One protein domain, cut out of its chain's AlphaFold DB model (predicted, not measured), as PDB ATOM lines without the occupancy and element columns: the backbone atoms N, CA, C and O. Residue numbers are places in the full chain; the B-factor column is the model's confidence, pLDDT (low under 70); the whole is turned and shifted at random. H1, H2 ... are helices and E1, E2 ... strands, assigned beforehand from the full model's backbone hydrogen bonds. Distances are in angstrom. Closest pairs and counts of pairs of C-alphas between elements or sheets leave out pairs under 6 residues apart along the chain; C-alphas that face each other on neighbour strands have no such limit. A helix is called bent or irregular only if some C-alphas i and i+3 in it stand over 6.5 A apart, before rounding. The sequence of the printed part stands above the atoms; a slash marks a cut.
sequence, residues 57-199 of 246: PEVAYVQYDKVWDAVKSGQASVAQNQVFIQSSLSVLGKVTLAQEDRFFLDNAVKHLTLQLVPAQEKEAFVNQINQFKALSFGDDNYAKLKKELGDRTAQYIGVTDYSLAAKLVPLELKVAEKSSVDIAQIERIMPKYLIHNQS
ATOM      1  N   PRO A  57     171.043 161.376 135.597       97.06
ATOM      2  CA  PRO A  57     170.181 160.528 134.789       97.06
ATOM      3  C   PRO A  57     168.753 161.082 134.724       97.06
ATOM      4  O   PRO A  57     168.172 161.484 135.733       97.06
ATOM      5  N   GLU A  58     168.152 161.043 133.538       96.06
ATOM      6  CA  GLU A  58     166.717 161.260 133.367       96.06
ATOM      7  C   GLU A  58     165.902 160.142 134.036       96.06
ATOM      8  O   GLU A  58     166.360 159.008 134.197       96.06
ATOM      9  N   VAL A  59     164.629 160.423 134.331       96.31
ATOM     10  CA  VAL A  59     163.690 159.421 134.868       96.31
ATOM     11  C   VAL A  59     163.624 158.182 133.970       96.31
ATOM     12  O   VAL A  59     163.617 157.064 134.478       96.31
ATOM     13  N   ALA A  60     163.631 158.360 132.646       96.88
ATOM     14  CA  ALA A  60     163.628 157.250 131.698       96.88
ATOM     15  C   ALA A  60     164.892 156.377 131.796       96.88
ATOM     16  O   ALA A  60     164.779 155.159 131.687       96.88
ATOM     17  N   TYR A  61     166.070 156.955 132.078       98.12
ATOM     18  CA  TYR A  61     167.283 156.162 132.314       98.12
ATOM     19  C   TYR A  61     167.132 155.291 133.556       98.12
ATOM     20  O   TYR A  61     167.402 154.100 133.510       98.12
ATOM     21  N   VAL A  62     166.644 155.874 134.654       98.12
ATOM     22  CA  VAL A  62     166.458 155.156 135.923       98.12
ATOM     23  C   VAL A  62     165.471 153.995 135.772       98.12
ATOM     24  O   VAL A  62     165.635 152.961 136.413       98.12
ATOM     25  N   GLN A  63     164.434 154.147 134.945       98.00
ATOM     26  CA  GLN A  63     163.488 153.061 134.675       98.00
ATOM     27  C   GLN A  63     164.078 151.991 133.751       98.00
ATOM     28  O   GLN A  63     163.897 150.806 134.020       98.00
ATOM     29  N   TYR A  64     164.811 152.397 132.712       98.06
ATOM     30  CA  TYR A  64     165.577 151.491 131.856       98.06
ATOM     31  C   TYR A  64     166.561 150.641 132.671       98.06
ATOM     32  O   TYR A  64     166.528 149.417 132.578       98.06
ATOM     33  N   ASP A  65     167.378 151.277 133.510       98.12
ATOM     34  CA  ASP A  65     168.449 150.644 134.284       98.12
ATOM     35  C   ASP A  65     167.904 149.533 135.198       98.12
ATOM     36  O   ASP A  65     168.442 148.431 135.251       98.12
ATOM     37  N   LYS A  66     166.733 149.761 135.809       98.25
ATOM     38  CA  LYS A  66     166.040 148.769 136.653       98.25
ATOM     39  C   LYS A  66     165.585 147.511 135.918       98.25
ATOM     40  O   LYS A  66     165.402 146.476 136.559       98.25
ATOM     41  N   VAL A  67     165.294 147.601 134.622       98.25
ATOM     42  CA  VAL A  67     164.736 146.479 133.844       98.25
ATOM     43  C   VAL A  67     165.752 145.862 132.891       98.25
ATOM     44  O   VAL A  67     165.503 144.778 132.360       98.25
ATOM     45  N   TRP A  68     166.888 146.527 132.679       97.81
ATOM     46  CA  TRP A  68     167.825 146.183 131.622       97.81
ATOM     47  C   TRP A  68     168.399 144.771 131.754       97.81
ATOM     48  O   TRP A  68     168.369 144.024 130.780       97.81
ATOM     49  N   ASP A  69     168.814 144.352 132.951       97.88
ATOM     50  CA  ASP A  69     169.386 143.013 133.166       97.88
ATOM     51  C   ASP A  69     168.405 141.884 132.803       97.88
ATOM     52  O   ASP A  69     168.780 140.859 132.219       97.88
ATOM     53  N   ALA A  70     167.118 142.081 133.091       97.62
ATOM     54  CA  ALA A  70     166.071 141.126 132.742       97.62
ATOM     55  C   ALA A  70     165.824 141.092 131.224       97.62
ATOM     56  O   ALA A  70     165.644 140.020 130.643       97.62
ATOM     57  N   VAL A  71     165.853 142.255 130.563       96.81
ATOM     58  CA  VAL A  71     165.685 142.360 129.101       96.81
ATOM     59  C   VAL A  71     166.870 141.716 128.385       96.81
ATOM     60  O   VAL A  71     166.684 140.891 127.493       96.81
ATOM     61  N   LYS A  72     168.090 142.023 128.832       95.94
ATOM     62  CA  LYS A  72     169.349 141.472 128.322       95.94
ATOM     63  C   LYS A  72     169.423 139.951 128.438       95.94
ATOM     64  O   LYS A  72     169.925 139.298 127.528       95.94
ATOM     65  N   SER A  73     168.924 139.383 129.535       96.19
ATOM     66  CA  SER A  73     168.892 137.926 129.742       96.19
ATOM     67  C   SER A  73     167.733 137.220 129.028       96.19
ATOM     68  O   SER A  73     167.682 135.991 129.031       96.19
ATOM     69  N   GLY A  74     166.802 137.965 128.419       94.94
ATOM     70  CA  GLY A  74     165.599 137.408 127.794       94.94
ATOM     71  C   GLY A  74     164.568 136.872 128.796       94.94
ATOM     72  O   GLY A  74     163.677 136.124 128.407       94.94
ATOM     73  N   GLN A  75     164.690 137.236 130.076       96.50
ATOM     74  CA  GLN A  75     163.817 136.789 131.172       96.50
ATOM     75  C   GLN A  75     162.877 137.896 131.669       96.50
ATOM     76  O   GLN A  75     162.214 137.745 132.695       96.50
ATOM     77  N   ALA A  76     162.822 139.025 130.963       97.69
ATOM     78  CA  ALA A  76     161.948 140.134 131.303       97.69
ATOM     79  C   ALA A  76     160.467 139.737 131.263       97.69
ATOM     80  O   ALA A  76     159.971 139.129 130.314       97.69
ATOM     81  N   SER A  77     159.741 140.152 132.298       97.88
ATOM     82  CA  SER A  77     158.282 140.126 132.316       97.88
ATOM     83  C   SER A  77     157.690 141.106 131.294       97.88
ATOM     84  O   SER A  77     158.354 142.037 130.832       97.88
ATOM     85  N   VAL A  78     156.396 140.947 130.998       97.62
ATOM     86  CA  VAL A  78     155.632 141.874 130.142       97.62
ATOM     87  C   VAL A  78     155.814 143.323 130.596       97.62
ATOM     88  O   VAL A  78     156.196 144.168 129.792       97.62
ATOM     89  N   ALA A  79     155.634 143.605 131.888       98.00
ATOM     90  CA  ALA A  79     155.774 144.955 132.433       98.00
ATOM     91  C   ALA A  79     157.203 145.512 132.281       98.00
ATOM     92  O   ALA A  79     157.382 146.685 131.966       98.00
ATOM     93  N   GLN A  80     158.231 144.677 132.447       98.19
ATOM     94  CA  GLN A  80     159.625 145.098 132.256       98.19
ATOM     95  C   GLN A  80     159.925 145.430 130.790       98.19
ATOM     96  O   GLN A  80     160.541 146.459 130.509       98.19
ATOM     97  N   ASN A  81     159.426 144.622 129.852       98.25
ATOM     98  CA  ASN A  81     159.530 144.911 128.420       98.25
ATOM     99  C   ASN A  81     158.797 146.207 128.044       98.25
ATOM    100  O   ASN A  81     159.325 147.007 127.275       98.25
ATOM    101  N   GLN A  82     157.619 146.457 128.622       98.12
ATOM    102  CA  GLN A  82     156.882 147.713 128.437       98.12
ATOM    103  C   GLN A  82     157.695 148.922 128.921       98.12
ATOM    104  O   GLN A  82     157.846 149.894 128.181       98.12
ATOM    105  N   VAL A  83     158.284 148.844 130.120       98.19
ATOM    106  CA  VAL A  83     159.145 149.905 130.672       98.19
ATOM    107  C   VAL A  83     160.361 150.163 129.778       98.19
ATOM    108  O   VAL A  83     160.693 151.322 129.506       98.19
ATOM    109  N   PHE A  84     161.004 149.108 129.274       98.31
ATOM    110  CA  PHE A  84     162.123 149.246 128.345       98.31
ATOM    111  C   PHE A  84     161.702 149.938 127.043       98.31
ATOM    112  O   PHE A  84     162.378 150.870 126.598       98.31
ATOM    113  N   ILE A  85     160.583 149.517 126.443       98.06
ATOM    114  CA  ILE A  85     160.064 150.109 125.202       98.06
ATOM    115  C   ILE A  85     159.772 151.595 125.417       98.06
ATOM    116  O   ILE A  85     160.226 152.424 124.634       98.06
ATOM    117  N   GLN A  86     159.085 151.956 126.502       97.69
ATOM    118  CA  GLN A  86     158.773 153.353 126.821       97.69
ATOM    119  C   GLN A  86     160.038 154.196 127.032       97.69
ATOM    120  O   GLN A  86     160.134 155.313 126.517       97.69
ATOM    121  N   SER A  87     161.042 153.648 127.722       98.00
ATOM    122  CA  SER A  87     162.332 154.318 127.919       98.00
ATOM    123  C   SER A  87     163.074 154.502 126.592       98.00
ATOM    124  O   SER A  87     163.595 155.581 126.321       98.00
ATOM    125  N   SER A  88     163.051 153.500 125.711       97.88
ATOM    126  CA  SER A  88     163.656 153.578 124.373       97.88
ATOM    127  C   SER A  88     162.946 154.596 123.478       97.88
ATOM    128  O   SER A  88     163.596 155.386 122.795       97.88
ATOM    129  N   LEU A  89     161.612 154.659 123.532       97.25
ATOM    130  CA  LEU A  89     160.816 155.651 122.801       97.25
ATOM    131  C   LEU A  89     161.104 157.084 123.262       97.25
ATOM    132  O   LEU A  89     161.061 158.005 122.448       97.25
ATOM    133  N   SER A  90     161.448 157.283 124.540       96.75
ATOM    134  CA  SER A  90     161.891 158.595 125.032       96.75
ATOM    135  C   SER A  90     163.200 159.058 124.375       96.75
ATOM    136  O   SER A  90     163.390 160.255 124.166       96.75
ATOM    137  N   VAL A  91     164.074 158.118 123.986       97.62
ATOM    138  CA  VAL A  91     165.290 158.400 123.210       97.62
ATOM    139  C   VAL A  91     164.957 158.606 121.735       97.62
ATOM    140  O   VAL A  91     165.405 159.587 121.148       97.62
ATOM    141  N   LEU A  92     164.130 157.738 121.146       97.06
ATOM    142  CA  LEU A  92     163.715 157.825 119.738       97.06
ATOM    143  C   LEU A  92     162.957 159.119 119.410       97.06
ATOM    144  O   LEU A  92     163.043 159.625 118.290       97.06
ATOM    145  N   GLY A  93     162.276 159.709 120.394       95.25
ATOM    146  CA  GLY A  93     161.639 161.019 120.265       95.25
ATOM    147  C   GLY A  93     162.614 162.204 120.182       95.25
ATOM    148  O   GLY A  93     162.177 163.320 119.899       95.25
ATOM    149  N   LYS A  94     163.918 162.009 120.426       94.56
ATOM    150  CA  LYS A  94     164.919 163.087 120.418       94.56
ATOM    151  C   LYS A  94     165.385 163.391 118.997       94.56
ATOM    152  O   LYS A  94     165.846 162.517 118.267       94.56
ATOM    153  N   VAL A  95     165.336 164.672 118.631       92.94
ATOM    154  CA  VAL A  95     165.761 165.171 117.308       92.94
ATOM    155  C   VAL A  95     167.273 165.022 117.093       92.94
ATOM    156  O   VAL A  95     167.728 164.884 115.966       92.94
ATOM    157  N   THR A  96     168.058 165.014 118.170       93.69
ATOM    158  CA  THR A  96     169.525 164.913 118.138       93.69
ATOM    159  C   THR A  96     170.050 163.475 118.052       93.69
ATOM    160  O   THR A  96     171.262 163.264 118.098       93.69
ATOM    161  N   LEU A  97     169.166 162.477 117.951       96.44
ATOM    162  CA  LEU A  97     169.544 161.070 117.867       96.44
ATOM    163  C   LEU A  97     170.230 160.761 116.528       96.44
ATOM    164  O   LEU A  97     169.649 160.963 115.462       96.44
ATOM    165  N   ALA A  98     171.452 160.227 116.585       97.12
ATOM    166  CA  ALA A  98     172.180 159.790 115.397       97.12
ATOM    167  C   ALA A  98     171.442 158.648 114.673       97.12
ATOM    168  O   ALA A  98     170.880 157.763 115.315       97.12
ATOM    169  N   GLN A  99     171.491 158.633 113.337       95.38
ATOM    170  CA  GLN A  99     170.770 157.648 112.517       95.38
ATOM    171  C   GLN A  99     171.187 156.197 112.815       95.38
ATOM    172  O   GLN A  99     170.340 155.310 112.863       95.38
ATOM    173  N   GLU A 100     172.477 155.960 113.057       95.38
ATOM    174  CA  GLU A 100     172.994 154.642 113.438       95.38
ATOM    175  C   GLU A 100     172.455 154.190 114.805       95.38
ATOM    176  O   GLU A 100     171.974 153.069 114.945       95.38
ATOM    177  N   ASP A 101     172.459 155.078 115.802       97.44
ATOM    178  CA  ASP A 101     171.923 154.773 117.132       97.44
ATOM    179  C   ASP A 101     170.398 154.525 117.069       97.44
ATOM    180  O   ASP A 101     169.883 153.604 117.710       97.44
ATOM    181  N   ARG A 102     169.679 155.304 116.244       96.38
ATOM    182  CA  ARG A 102     168.246 155.114 115.965       96.38
ATOM    183  C   ARG A 102     167.963 153.718 115.421       96.38
ATOM    184  O   ARG A 102     167.095 153.039 115.955       96.38
ATOM    185  N   PHE A 103     168.736 153.253 114.439       95.56
ATOM    186  CA  PHE A 103     168.552 151.925 113.847       95.56
ATOM    187  C   PHE A 103     168.560 150.798 114.894       95.56
ATOM    188  O   PHE A 103     167.728 149.889 114.842       95.56
ATOM    189  N   PHE A 104     169.476 150.838 115.866       97.00
ATOM    190  CA  PHE A 104     169.536 149.818 116.919       97.00
ATOM    191  C   PHE A 104     168.332 149.881 117.865       97.00
ATOM    192  O   PHE A 104     167.771 148.838 118.211       97.00
ATOM    193  N   LEU A 105     167.906 151.089 118.240       97.12
ATOM    194  CA  LEU A 105     166.732 151.293 119.090       97.12
ATOM    195  C   LEU A 105     165.431 150.880 118.391       97.12
ATOM    196  O   LEU A 105     164.619 150.191 119.006       97.12
ATOM    197  N   ASP A 106     165.258 151.220 117.114       96.31
ATOM    198  CA  ASP A 106     164.084 150.846 116.315       96.31
ATOM    199  C   ASP A 106     163.921 149.323 116.269       96.31
ATOM    200  O   ASP A 106     162.843 148.781 116.529       96.31
ATOM    201  N   ASN A 107     165.019 148.612 116.000       96.31
ATOM    202  CA  ASN A 107     165.031 147.152 115.968       96.31
ATOM    203  C   ASN A 107     164.721 146.545 117.344       96.31
ATOM    204  O   ASN A 107     163.971 145.568 117.426       96.31
ATOM    205  N   ALA A 108     165.252 147.127 118.424       96.81
ATOM    206  CA  ALA A 108     164.973 146.660 119.777       96.81
ATOM    207  C   ALA A 108     163.500 146.868 120.164       96.81
ATOM    208  O   ALA A 108     162.850 145.936 120.646       96.81
ATOM    209  N   VAL A 109     162.948 148.053 119.882       97.00
ATOM    210  CA  VAL A 109     161.532 148.372 120.112       97.00
ATOM    211  C   VAL A 109     160.636 147.446 119.297       97.00
ATOM    212  O   VAL A 109     159.700 146.877 119.860       97.00
ATOM    213  N   LYS A 110     160.931 147.220 118.011       96.25
ATOM    214  CA  LYS A 110     160.179 146.272 117.176       96.25
ATOM    215  C   LYS A 110     160.227 144.858 117.741       96.25
ATOM    216  O   LYS A 110     159.175 144.236 117.885       96.25
ATOM    217  N   HIS A 111     161.417 144.354 118.063       96.12
ATOM    218  CA  HIS A 111     161.585 143.000 118.584       96.12
ATOM    219  C   HIS A 111     160.748 142.780 119.845       96.12
ATOM    220  O   HIS A 111     159.948 141.846 119.892       96.12
ATOM    221  N   LEU A 112     160.886 143.664 120.835       96.50
ATOM    222  CA  LEU A 112     160.185 143.527 122.109       96.50
ATOM    223  C   LEU A 112     158.687 143.782 121.965       96.50
ATOM    224  O   LEU A 112     157.899 143.038 122.536       96.50
ATOM    225  N   THR A 113     158.269 144.736 121.129       96.50
ATOM    226  CA  THR A 113     156.841 144.933 120.831       96.50
ATOM    227  C   THR A 113     156.230 143.646 120.278       96.50
ATOM    228  O   THR A 113     155.206 143.197 120.777       96.50
ATOM    229  N   LEU A 114     156.893 142.982 119.324       95.69
ATOM    230  CA  LEU A 114     156.433 141.708 118.753       95.69
ATOM    231  C   LEU A 114     156.454 140.528 119.738       95.69
ATOM    232  O   LEU A 114     155.810 139.509 119.466       95.69
ATOM    233  N   GLN A 115     157.203 140.610 120.840       95.62
ATOM    234  CA  GLN A 115     157.112 139.635 121.933       95.62
ATOM    235  C   GLN A 115     155.871 139.861 122.804       95.62
ATOM    236  O   GLN A 115     155.351 138.901 123.364       95.62
ATOM    237  N   LEU A 116     155.396 141.106 122.904       97.00
ATOM    238  CA  LEU A 116     154.209 141.465 123.683       97.00
ATOM    239  C   LEU A 116     152.892 141.188 122.943       97.00
ATOM    240  O   LEU A 116     151.847 141.088 123.581       97.00
ATOM    241  N   VAL A 117     152.929 141.047 121.614       97.00
ATOM    242  CA  VAL A 117     151.744 140.697 120.817       97.00
ATOM    243  C   VAL A 117     151.340 139.237 121.074       97.00
ATOM    244  O   VAL A 117     152.181 138.344 120.910       97.00
ATOM    245  N   PRO A 118     150.062 138.952 121.400       97.06
ATOM    246  CA  PRO A 118     149.558 137.589 121.539       97.06
ATOM    247  C   PRO A 118     149.828 136.737 120.293       97.06
ATOM    248  O   PRO A 118     149.683 137.202 119.163       97.06
ATOM    249  N   ALA A 119     150.166 135.458 120.484       96.38
ATOM    250  CA  ALA A 119     150.554 134.564 119.387       96.38
ATOM    251  C   ALA A 119     149.503 134.488 118.260       96.38
ATOM    252  O   ALA A 119     149.863 134.489 117.087       96.38
ATOM    253  N   GLN A 120     148.217 134.501 118.622       96.94
ATOM    254  CA  GLN A 120     147.080 134.458 117.694       96.94
ATOM    255  C   GLN A 120     146.909 135.729 116.838       96.94
ATOM    256  O   GLN A 120     146.307 135.677 115.772       96.94
ATOM    257  N   GLU A 121     147.440 136.868 117.286       96.56
ATOM    258  CA  GLU A 121     147.318 138.171 116.611       96.56
ATOM    259  C   GLU A 121     148.605 138.577 115.887       96.56
ATOM    260  O   GLU A 121     148.608 139.504 115.075       96.56
ATOM    261  N   LYS A 122     149.708 137.874 116.159       95.56
ATOM    262  CA  LYS A 122     151.051 138.253 115.719       95.56
ATOM    263  C   LYS A 122     151.186 138.339 114.202       95.56
ATOM    264  O   LYS A 122     151.773 139.296 113.705       95.56
ATOM    265  N   GLU A 123     150.622 137.386 113.466       96.06
ATOM    266  CA  GLU A 123     150.648 137.399 111.998       96.06
ATOM    267  C   GLU A 123     149.871 138.596 111.431       96.06
ATOM    268  O   GLU A 123     150.392 139.350 110.607       96.06
ATOM    269  N   ALA A 124     148.654 138.833 111.931       96.56
ATOM    270  CA  ALA A 124     147.832 139.967 111.518       96.56
ATOM    271  C   ALA A 124     148.512 141.311 111.830       96.56
ATOM    272  O   ALA A 124     148.484 142.227 111.006       96.56
ATOM    273  N   PHE A 125     149.161 141.421 112.992       96.25
ATOM    274  CA  PHE A 125     149.894 142.617 113.396       96.25
ATOM    275  C   PHE A 125     151.122 142.873 112.510       96.25
ATOM    276  O   PHE A 125     151.316 143.991 112.032       96.25
ATOM    277  N   VAL A 126     151.916 141.839 112.209       95.62
ATOM    278  CA  VAL A 126     153.060 141.947 111.283       95.62
ATOM    279  C   VAL A 126     152.601 142.351 109.880       95.62
ATOM    280  O   VAL A 126     153.211 143.227 109.265       95.62
ATOM    281  N   ASN A 127     151.497 141.783 109.391       96.38
ATOM    282  CA  ASN A 127     150.919 142.167 108.103       96.38
ATOM    283  C   ASN A 127     150.492 143.640 108.084       96.38
ATOM    284  O   ASN A 127     150.755 144.340 107.107       96.38
ATOM    285  N   GLN A 128     149.912 144.141 109.177       96.12
ATOM    286  CA  GLN A 128     149.541 145.551 109.308       96.12
ATOM    287  C   GLN A 128     150.771 146.480 109.302       96.12
ATOM    288  O   GLN A 128     150.748 147.521 108.643       96.12
ATOM    289  N   ILE A 129     151.871 146.091 109.963       96.19
ATOM    290  CA  ILE A 129     153.150 146.824 109.895       96.19
ATOM    291  C   ILE A 129     153.660 146.873 108.449       96.19
ATOM    292  O   ILE A 129     154.048 147.939 107.971       96.19
ATOM    293  N   ASN A 130     153.636 145.745 107.734       96.00
ATOM    294  CA  ASN A 130     154.107 145.670 106.349       96.00
ATOM    295  C   ASN A 130     153.260 146.536 105.402       96.00
ATOM    296  O   ASN A 130     153.815 147.239 104.558       96.00
ATOM    297  N   GLN A 131     151.936 146.548 105.583       95.81
ATOM    298  CA  GLN A 131     151.039 147.449 104.851       95.81
ATOM    299  C   GLN A 131     151.394 148.915 105.113       95.81
ATOM    300  O   GLN A 131     151.547 149.690 104.174       95.81
ATOM    301  N   PHE A 132     151.602 149.296 106.376       96.06
ATOM    302  CA  PHE A 132     151.991 150.663 106.723       96.06
ATOM    303  C   PHE A 132     153.382 151.051 106.190       96.06
ATOM    304  O   PHE A 132     153.615 152.203 105.800       96.06
ATOM    305  N   LYS A 133     154.312 150.091 106.129       95.31
ATOM    306  CA  LYS A 133     155.648 150.287 105.554       95.31
ATOM    307  C   LYS A 133     155.595 150.597 104.059       95.31
ATOM    308  O   LYS A 133     156.379 151.430 103.614       95.31
ATOM    309  N   ALA A 134     154.660 149.992 103.328       95.44
ATOM    310  CA  ALA A 134     154.467 150.217 101.895       95.44
ATOM    311  C   ALA A 134     153.851 151.587 101.551       95.44
ATOM    312  O   ALA A 134     154.011 152.052 100.425       95.44
ATOM    313  N   LEU A 135     153.169 152.238 102.499       95.44
ATOM    314  CA  LEU A 135     152.567 153.556 102.279       95.44
ATOM    315  C   LEU A 135     153.600 154.683 102.346       95.44
ATOM    316  O   LEU A 135     154.564 154.619 103.108       95.44
ATOM    317  N   SER A 136     153.363 155.762 101.619       93.38
ATOM    318  CA  SER A 136     154.114 157.013 101.694       93.38
ATOM    319  C   SER A 136     153.332 158.085 102.449       93.38
ATOM    320  O   SER A 136     152.122 157.994 102.667       93.38
ATOM    321  N   PHE A 137     154.041 159.117 102.904       90.56
ATOM    322  CA  PHE A 137     153.382 160.278 103.490       90.56
ATOM    323  C   PHE A 137     152.535 160.976 102.416       90.56
ATOM    324  O   PHE A 137     153.056 161.307 101.355       90.56
ATOM    325  N   GLY A 138     151.252 161.201 102.702       90.50
ATOM    326  CA  GLY A 138     150.290 161.778 101.757       90.50
ATOM    327  C   GLY A 138     149.263 160.784 101.214       90.50
ATOM    328  O   GLY A 138     148.245 161.227 100.697       90.50
ATOM    329  N   ASP A 139     149.466 159.474 101.391       93.56
ATOM    330  CA  ASP A 139     148.454 158.485 101.014       93.56
ATOM    331  C   ASP A 139     147.211 158.604 101.911       93.56
ATOM    332  O   ASP A 139     147.333 158.701 103.139       93.56
ATOM    333  N   ASP A 140     146.017 158.486 101.324       91.94
ATOM    334  CA  ASP A 140     144.728 158.587 102.033       91.94
ATOM    335  C   ASP A 140     144.639 157.637 103.240       91.94
ATOM    336  O   ASP A 140     144.074 157.957 104.289       91.94
ATOM    337  N   ASN A 141     145.257 156.459 103.116       94.94
ATOM    338  CA  ASN A 141     145.249 155.430 104.151       94.94
ATOM    339  C   ASN A 141     146.374 155.583 105.190       94.94
ATOM    340  O   ASN A 141     146.326 154.910 106.223       94.94
ATOM    341  N   TYR A 142     147.365 156.457 104.974       95.06
ATOM    342  CA  TYR A 142     148.536 156.581 105.850       95.06
ATOM    343  C   TYR A 142     148.145 156.971 107.276       95.06
ATOM    344  O   TYR A 142     148.538 156.311 108.239       95.06
ATOM    345  N   ALA A 143     147.339 158.027 107.421       94.75
ATOM    346  CA  ALA A 143     146.910 158.519 108.728       94.75
ATOM    347  C   ALA A 143     146.037 157.491 109.466       94.75
ATOM    348  O   ALA A 143     146.191 157.308 110.675       94.75
ATOM    349  N   LYS A 144     145.168 156.790 108.726       95.56
ATOM    350  CA  LYS A 144     144.292 155.744 109.258       95.56
ATOM    351  C   LYS A 144     145.097 154.556 109.789       95.56
ATOM    352  O   LYS A 144     144.984 154.239 110.969       95.56
ATOM    353  N   LEU A 145     145.961 153.959 108.964       96.12
ATOM    354  CA  LEU A 145     146.799 152.820 109.364       96.12
ATOM    355  C   LEU A 145     147.778 153.187 110.480       96.12
ATOM    356  O   LEU A 145     147.957 152.403 111.410       96.12
ATOM    357  N   LYS A 146     148.364 154.392 110.437       96.38
ATOM    358  CA  LYS A 146     149.209 154.897 111.526       96.38
ATOM    359  C   LYS A 146     148.438 154.943 112.845       96.38
ATOM    360  O   LYS A 146     148.972 154.514 113.865       96.38
ATOM    361  N   LYS A 147     147.207 155.465 112.831       95.31
ATOM    362  CA  LYS A 147     146.354 155.544 114.022       95.31
ATOM    363  C   LYS A 147     145.981 154.151 114.527       95.31
ATOM    364  O   LYS A 147     146.191 153.876 115.697       95.31
ATOM    365  N   GLU A 148     145.500 153.266 113.658       95.50
ATOM    366  CA  GLU A 148     145.109 151.899 114.038       95.50
ATOM    367  C   GLU A 148     146.279 151.089 114.615       95.50
ATOM    368  O   GLU A 148     146.110 150.382 115.609       95.50
ATOM    369  N   LEU A 149     147.474 151.204 114.020       96.12
ATOM    370  CA  LEU A 149     148.691 150.611 114.575       96.12
ATOM    371  C   LEU A 149     149.057 151.237 115.919       96.12
ATOM    372  O   LEU A 149     149.457 150.510 116.822       96.12
ATOM    373  N   GLY A 150     148.927 152.557 116.055       95.75
ATOM    374  CA  GLY A 150     149.176 153.268 117.310       95.75
ATOM    375  C   GLY A 150     148.267 152.775 118.431       95.75
ATOM    376  O   GLY A 150     148.771 152.361 119.470       95.75
ATOM    377  N   ASP A 151     146.957 152.728 118.176       95.12
ATOM    378  CA  ASP A 151     145.930 152.278 119.123       95.12
ATOM    379  C   ASP A 151     146.185 150.817 119.557       95.12
ATOM    380  O   ASP A 151     146.198 150.501 120.745       95.12
ATOM    381  N   ARG A 152     146.481 149.913 118.609       95.31
ATOM    382  CA  ARG A 152     146.822 148.511 118.929       95.31
ATOM    383  C   ARG A 152     148.122 148.387 119.713       95.31
ATOM    384  O   ARG A 152     148.196 147.654 120.695       95.31
ATOM    385  N   THR A 153     149.160 149.102 119.286       95.44
ATOM    386  CA  THR A 153     150.472 149.003 119.931       95.44
ATOM    387  C   THR A 153     150.437 149.575 121.343       95.44
ATOM    388  O   THR A 153     151.084 149.016 122.225       95.44
ATOM    389  N   ALA A 154     149.645 150.628 121.581       95.94
ATOM    390  CA  ALA A 154     149.452 151.228 122.897       95.94
ATOM    391  C   ALA A 154     148.995 150.199 123.944       95.94
ATOM    392  O   ALA A 154     149.555 150.153 125.042       95.94
ATOM    393  N   GLN A 155     148.066 149.314 123.561       95.94
ATOM    394  CA  GLN A 155     147.574 148.227 124.413       95.94
ATOM    395  C   GLN A 155     148.689 147.249 124.795       95.94
ATOM    396  O   GLN A 155     148.836 146.905 125.967       95.94
ATOM    397  N   TYR A 156     149.518 146.835 123.831       96.00
ATOM    398  CA  TYR A 156     150.604 145.887 124.094       96.00
ATOM    399  C   TYR A 156     151.734 146.506 124.921       96.00
ATOM    400  O   TYR A 156     152.269 145.852 125.816       96.00
ATOM    401  N   ILE A 157     152.092 147.770 124.666       95.81
ATOM    402  CA  ILE A 157     153.206 148.443 125.356       95.81
ATOM    403  C   ILE A 157     152.793 149.122 126.676       95.81
ATOM    404  O   ILE A 157     153.637 149.723 127.345       95.81
ATOM    405  N   GLY A 158     151.515 149.033 127.057       95.31
ATOM    406  CA  GLY A 158     151.002 149.538 128.332       95.31
ATOM    407  C   GLY A 158     151.004 151.065 128.439       95.31
ATOM    408  O   GLY A 158     151.343 151.601 129.495       95.31
ATOM    409  N   VAL A 159     150.662 151.776 127.361       94.94
ATOM    410  CA  VAL A 159     150.519 153.245 127.354       94.94
ATOM    411  C   VAL A 159     149.111 153.656 126.939       94.94
ATOM    412  O   VAL A 159     148.357 152.869 126.381       94.94
ATOM    413  N   THR A 160     148.751 154.914 127.186       93.56
ATOM    414  CA  THR A 160     147.476 155.462 126.714       93.56
ATOM    415  C   THR A 160     147.527 155.767 125.214       93.56
ATOM    416  O   THR A 160     148.553 156.232 124.706       93.56
ATOM    417  N   ASP A 161     146.403 155.584 124.518       87.94
ATOM    418  CA  ASP A 161     146.277 155.769 123.059       87.94
ATOM    419  C   ASP A 161     146.678 157.181 122.588       87.94
ATOM    420  O   ASP A 161     147.177 157.387 121.484       87.94
ATOM    421  N   TYR A 162     146.515 158.184 123.455       88.38
ATOM    422  CA  TYR A 162     146.840 159.580 123.150       88.38
ATOM    423  C   TYR A 162     148.275 159.981 123.504       88.38
ATOM    424  O   TYR A 162     148.676 161.118 123.220       88.38
ATOM    425  N   SER A 163     149.048 159.079 124.116       93.31
ATOM    426  CA  SER A 163     150.433 159.343 124.506       93.31
ATOM    427  C   SER A 163     151.329 159.594 123.289       93.31
ATOM    428  O   SER A 163     151.092 159.108 122.181       93.31
ATOM    429  N   LEU A 164     152.406 160.356 123.497       92.38
ATOM    430  CA  LEU A 164     153.425 160.544 122.464       92.38
ATOM    431  C   LEU A 164     154.048 159.202 122.052       92.38
ATOM    432  O   LEU A 164     154.258 158.977 120.865       92.38
ATOM    433  N   ALA A 165     154.271 158.305 123.018       93.31
ATOM    434  CA  ALA A 165     154.782 156.960 122.778       93.31
ATOM    435  C   ALA A 165     153.907 156.196 121.772       93.31
ATOM    436  O   ALA A 165     154.421 155.754 120.748       93.31
ATOM    437  N   ALA A 166     152.586 156.139 121.990       94.06
ATOM    438  CA  ALA A 166     151.639 155.482 121.081       94.06
ATOM    439  C   ALA A 166     151.686 156.047 119.649       94.06
ATOM    440  O   ALA A 166     151.576 155.308 118.674       94.06
ATOM    441  N   LYS A 167     151.904 157.359 119.507       94.81
ATOM    442  CA  LYS A 167     152.009 158.032 118.200       94.81
ATOM    443  C   LYS A 167     153.352 157.806 117.501       94.81
ATOM    444  O   LYS A 167     153.416 157.944 116.274       94.81
ATOM    445  N   LEU A 168     154.402 157.522 118.270       95.19
ATOM    446  CA  LEU A 168     155.761 157.330 117.776       95.19
ATOM    447  C   LEU A 168     155.980 155.889 117.307       95.19
ATOM    448  O   LEU A 168     156.515 155.690 116.220       95.19
ATOM    449  N   VAL A 169     155.493 154.892 118.057       95.50
ATOM    450  CA  VAL A 169     155.803 153.472 117.796       95.50
ATOM    451  C   VAL A 169     155.516 153.025 116.358       95.50
ATOM    452  O   VAL A 169     156.393 152.388 115.779       95.50
ATOM    453  N   PRO A 170     154.379 153.369 115.716       96.00
ATOM    454  CA  PRO A 170     154.133 152.958 114.331       96.00
ATOM    455  C   PRO A 170     155.225 153.418 113.357       96.00
ATOM    456  O   PRO A 170     155.536 152.705 112.405       96.00
ATOM    457  N   LEU A 171     155.822 154.592 113.599       95.50
ATOM    458  CA  LEU A 171     156.910 155.128 112.777       95.50
ATOM    459  C   LEU A 171     158.188 154.304 112.952       95.50
ATOM    460  O   LEU A 171     158.817 153.946 111.960       95.50
ATOM    461  N   GLU A 172     158.513 153.934 114.187       94.81
ATOM    462  CA  GLU A 172     159.718 153.154 114.485       94.81
ATOM    463  C   GLU A 172     159.574 151.698 114.000       94.81
ATOM    464  O   GLU A 172     160.493 151.129 113.409       94.81
ATOM    465  N   LEU A 173     158.372 151.111 114.110       93.94
ATOM    466  CA  LEU A 173     158.062 149.784 113.556       93.94
ATOM    467  C   LEU A 173     158.202 149.729 112.028       93.94
ATOM    468  O   LEU A 173     158.582 148.690 111.482       93.94
ATOM    469  N   LYS A 174     157.888 150.832 111.341       92.88
ATOM    470  CA  LYS A 174     158.023 150.954 109.886       92.88
ATOM    471  C   LYS A 174     159.488 150.949 109.442       92.88
ATOM    472  O   LYS A 174     159.811 150.320 108.430       92.88
ATOM    473  N   VAL A 175     160.355 151.644 110.177       90.50
ATOM    474  CA  VAL A 175     161.780 151.777 109.842       90.50
ATOM    475  C   VAL A 175     162.548 150.507 110.196       90.50
ATOM    476  O   VAL A 175     163.357 150.045 109.394       90.50
ATOM    477  N   ALA A 176     162.241 149.885 111.334       89.50
ATOM    478  CA  ALA A 176     162.957 148.720 111.838       89.50
ATOM    479  C   ALA A 176     163.027 147.544 110.839       89.50
ATOM    480  O   ALA A 176     162.020 147.029 110.325       89.50
ATOM    481  N   GLU A 177     164.245 147.062 110.608       87.25
ATOM    482  CA  GLU A 177     164.564 146.048 109.598       87.25
ATOM    483  C   GLU A 177     164.845 144.681 110.217       87.25
ATOM    484  O   GLU A 177     164.408 143.660 109.687       87.25
ATOM    485  N   LYS A 178     165.521 144.656 111.368       85.25
ATOM    486  CA  LYS A 178     165.915 143.426 112.056       85.25
ATOM    487  C   LYS A 178     164.902 143.053 113.132       85.25
ATOM    488  O   LYS A 178     164.199 143.892 113.688       85.25
ATOM    489  N   SER A 179     164.870 141.762 113.443       77.50
ATOM    490  CA  SER A 179     164.036 141.187 114.504       77.50
ATOM    491  C   SER A 179     164.874 140.766 115.712       77.50
ATOM    492  O   SER A 179     164.492 139.830 116.402       77.50
ATOM    493  N   SER A 180     166.020 141.404 115.954       88.19
ATOM    494  CA  SER A 180     166.949 141.075 117.044       88.19
ATOM    495  C   SER A 180     167.414 142.335 117.768       88.19
ATOM    496  O   SER A 180     167.557 143.387 117.146       88.19
ATOM    497  N   VAL A 181     167.704 142.205 119.062       92.44
ATOM    498  CA  VAL A 181     168.256 143.275 119.903       92.44
ATOM    499  C   VAL A 181     169.782 143.190 119.891       92.44
ATOM    500  O   VAL A 181     170.340 142.135 120.185       92.44
ATOM    501  N   ASP A 182     170.458 144.296 119.580       96.00
ATOM    502  CA  ASP A 182     171.910 144.408 119.749       96.00
ATOM    503  C   ASP A 182     172.229 144.948 121.150       96.00
ATOM    504  O   ASP A 182     172.225 146.155 121.392       96.00
ATOM    505  N   ILE A 183     172.460 144.030 122.088       96.19
ATOM    506  CA  ILE A 183     172.638 144.328 123.517       96.19
ATOM    507  C   ILE A 183     173.770 145.338 123.748       96.19
ATOM    508  O   ILE A 183     173.592 146.293 124.503       96.19
ATOM    509  N   ALA A 184     174.911 145.156 123.077       97.25
ATOM    510  CA  ALA A 184     176.084 146.005 123.267       97.25
ATOM    511  C   ALA A 184     175.823 147.445 122.801       97.25
ATOM    512  O   ALA A 184     176.277 148.404 123.427       97.25
ATOM    513  N   GLN A 185     175.059 147.613 121.716       97.69
ATOM    514  CA  GLN A 185     174.696 148.945 121.235       97.69
ATOM    515  C   GLN A 185     173.686 149.623 122.158       97.69
ATOM    516  O   GLN A 185     173.861 150.800 122.470       97.69
ATOM    517  N   ILE A 186     172.679 148.903 122.659       97.56
ATOM    518  CA  ILE A 186     171.701 149.474 123.598       97.56
ATOM    519  C   ILE A 186     172.378 149.974 124.884       97.56
ATOM    520  O   ILE A 186     172.112 151.105 125.300       97.56
ATOM    521  N   GLU A 187     173.318 149.205 125.447       97.19
ATOM    522  CA  GLU A 187     174.104 149.602 126.632       97.19
ATOM    523  C   GLU A 187     174.890 150.894 126.423       97.19
ATOM    524  O   GLU A 187     175.056 151.676 127.356       97.19
ATOM    525  N   ARG A 188     175.353 151.148 125.197       97.81
ATOM    526  CA  ARG A 188     176.057 152.385 124.845       97.81
ATOM    527  C   ARG A 188     175.094 153.547 124.596       97.81
ATOM    528  O   ARG A 188     175.385 154.685 124.967       97.81
ATOM    529  N   ILE A 189     173.975 153.286 123.927       98.19
ATOM    530  CA  ILE A 189     173.054 154.312 123.424       98.19
ATOM    531  C   ILE A 189     172.216 154.911 124.555       98.19
ATOM    532  O   ILE A 189     172.125 156.134 124.668       98.19
ATOM    533  N   MET A 190     171.623 154.078 125.411       98.00
ATOM    534  CA  MET A 190     170.720 154.544 126.468       98.00
ATOM    535  C   MET A 190     171.364 155.574 127.415       98.00
ATOM    536  O   MET A 190     170.796 156.661 127.559       98.00
ATOM    537  N   PRO A 191     172.557 155.341 128.004       97.44
ATOM    538  CA  PRO A 191     173.215 156.350 128.836       97.44
ATOM    539  C   PRO A 191     173.643 157.585 128.039       97.44
ATOM    540  O   PRO A 191     173.488 158.698 128.535       97.44
ATOM    541  N   LYS A 192     174.111 157.422 126.791       97.25
ATOM    542  CA  LYS A 192     174.546 158.539 125.933       97.25
ATOM    543  C   LYS A 192     173.456 159.599 125.749       97.25
ATOM    544  O   LYS A 192     173.778 160.780 125.684       97.25
ATOM    545  N   TYR A 193     172.192 159.189 125.634       97.25
ATOM    546  CA  TYR A 193     171.088 160.120 125.381       97.25
ATOM    547  C   TYR A 193     170.250 160.460 126.611       97.25
ATOM    548  O   TYR A 193     169.499 161.434 126.544       97.25
ATOM    549  N   LEU A 194     170.319 159.683 127.694       97.12
ATOM    550  CA  LEU A 194     169.476 159.878 128.882       97.12
ATOM    551  C   LEU A 194     170.237 160.348 130.125       97.12
ATOM    552  O   LEU A 194     169.606 160.610 131.146       97.12
ATOM    553  N   ILE A 195     171.563 160.459 130.067       96.56
ATOM    554  CA  ILE A 195     172.364 161.087 131.117       96.56
ATOM    555  C   ILE A 195     172.837 162.434 130.586       96.56
ATOM    556  O   ILE A 195     173.584 162.493 129.610       96.56
ATOM    557  N   HIS A 196     172.412 163.512 131.244       93.19
ATOM    558  CA  HIS A 196     172.806 164.873 130.881       93.19
ATOM    559  C   HIS A 196     173.591 165.520 131.996       93.19
ATOM    560  O   HIS A 196     173.392 165.227 133.171       93.19
ATOM    561  N   ASN A 197     174.441 166.462 131.622       93.25
ATOM    562  CA  ASN A 197     175.146 167.277 132.589       93.25
ATOM    563  C   ASN A 197     174.199 168.358 133.127       93.25
ATOM    564  O   ASN A 197     173.712 169.199 132.373       93.25
ATOM    565  N   GLN A 198     173.917 168.306 134.428       93.31
ATOM    566  CA  GLN A 198     173.080 169.275 135.140       93.31
ATOM    567  C   GLN A 198     173.841 169.850 136.333       93.31
ATOM    568  O   GLN A 198     174.796 169.258 136.835       93.31
ATOM    569  N   SER A 199     173.437 171.026 136.794       93.94
ATOM    570  CA  SER A 199     174.037 171.699 137.941       93.94
ATOM    571  C   SER A 199     173.001 172.452 138.765       93.94
ATOM    572  O   SER A 199     171.919 172.792 138.293       93.94
TER     573      SER A 199
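What this domain is: This is residues 57 to 199 of the 246 residues of the protein "DUF4212 domain-containing protein" of Bacteroidetes bacterium 4572_77 (UniProt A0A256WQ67). What is the main picture? The helical hairpin of H2 and H3 makes the middle, with H1 and H7 packed on one side of it and H5 and H6 on the other. H4 lies farther out on H5 and H6, and E1 is a short tail at the H1 and H7 end. What is printed? The printed part has 143 residues with seven named helices, H1 to H7, then strand E1, which pairs with no named strand; the class is mostly helix. It is compact, with a radius of gyration of the C-alphas of 14.8 A and spans of 48 by 32 by 26 A.

How they stand to each other: What stands beside the longest helix? H3, residues 99 to 116, forms a helical hairpin with H2, residues 78 to 92; their closest C-alphas, Val 109 and Ile 85, are 5.6 A apart. H6, residues 164 to 175, touches H3 with residues 172 to 175 alone, about perpendicular at 75 degrees, Glu 172 and Asp 106 having the closest C-alphas at 5.3 A. What touches H2, the hub? Among others H1, residues 59 to 72, at a steep tilt of 53 degrees, with the closest C-alphas, Ala 60 and Ser 87, 5.0 A apart. H7, residues 183 to 194, touches H1 at a shallow tilt of 6 degrees, opposite ways; the closest C-alphas, Tyr 61 and Leu 194, are 5.5 A apart. What lies farther out? H5, residues 142 to 157, touches H6, the closest C-alphas, Gly 150 and Ala 166, being 5.0 A apart. H4, residues 122 to 134, forms a helical hairpin with H5; the closest C-alphas, Phe 132 and Leu 145, are 6.2 A apart. Are the helix backbones complete? Every O i to N i+4 pair is within hydrogen-bond range in H2, H3 and H4, against 7 of 10 in H1, 10 of 12 in H5, and 6 of 8 in both H6 and H7.

Where its parts are: Where are the anchors? H1 begins at C-alpha 59 (163.690, 159.421, 134.868), and E1, residues 195 to 198, ends at C-alpha 198 (173.080, 169.275, 135.140). Which helices are long or irregular? H3 measures 25.7 A, H5 21.6 A and H2 20.7 A. H1 is irregular, with C-alphas 66 and 69 7.5 A apart, and H6 only just, with C-alphas 167 and 170 6.7 A apart.

The domain as a whole: How far does it reach? The two C-alphas farthest apart, Gln 120 and Ser 199, are 50.2 A apart. Is anything missing or uncertain? The printed part has no cut and no long link, and no printed residue is under 70 in pLDDT.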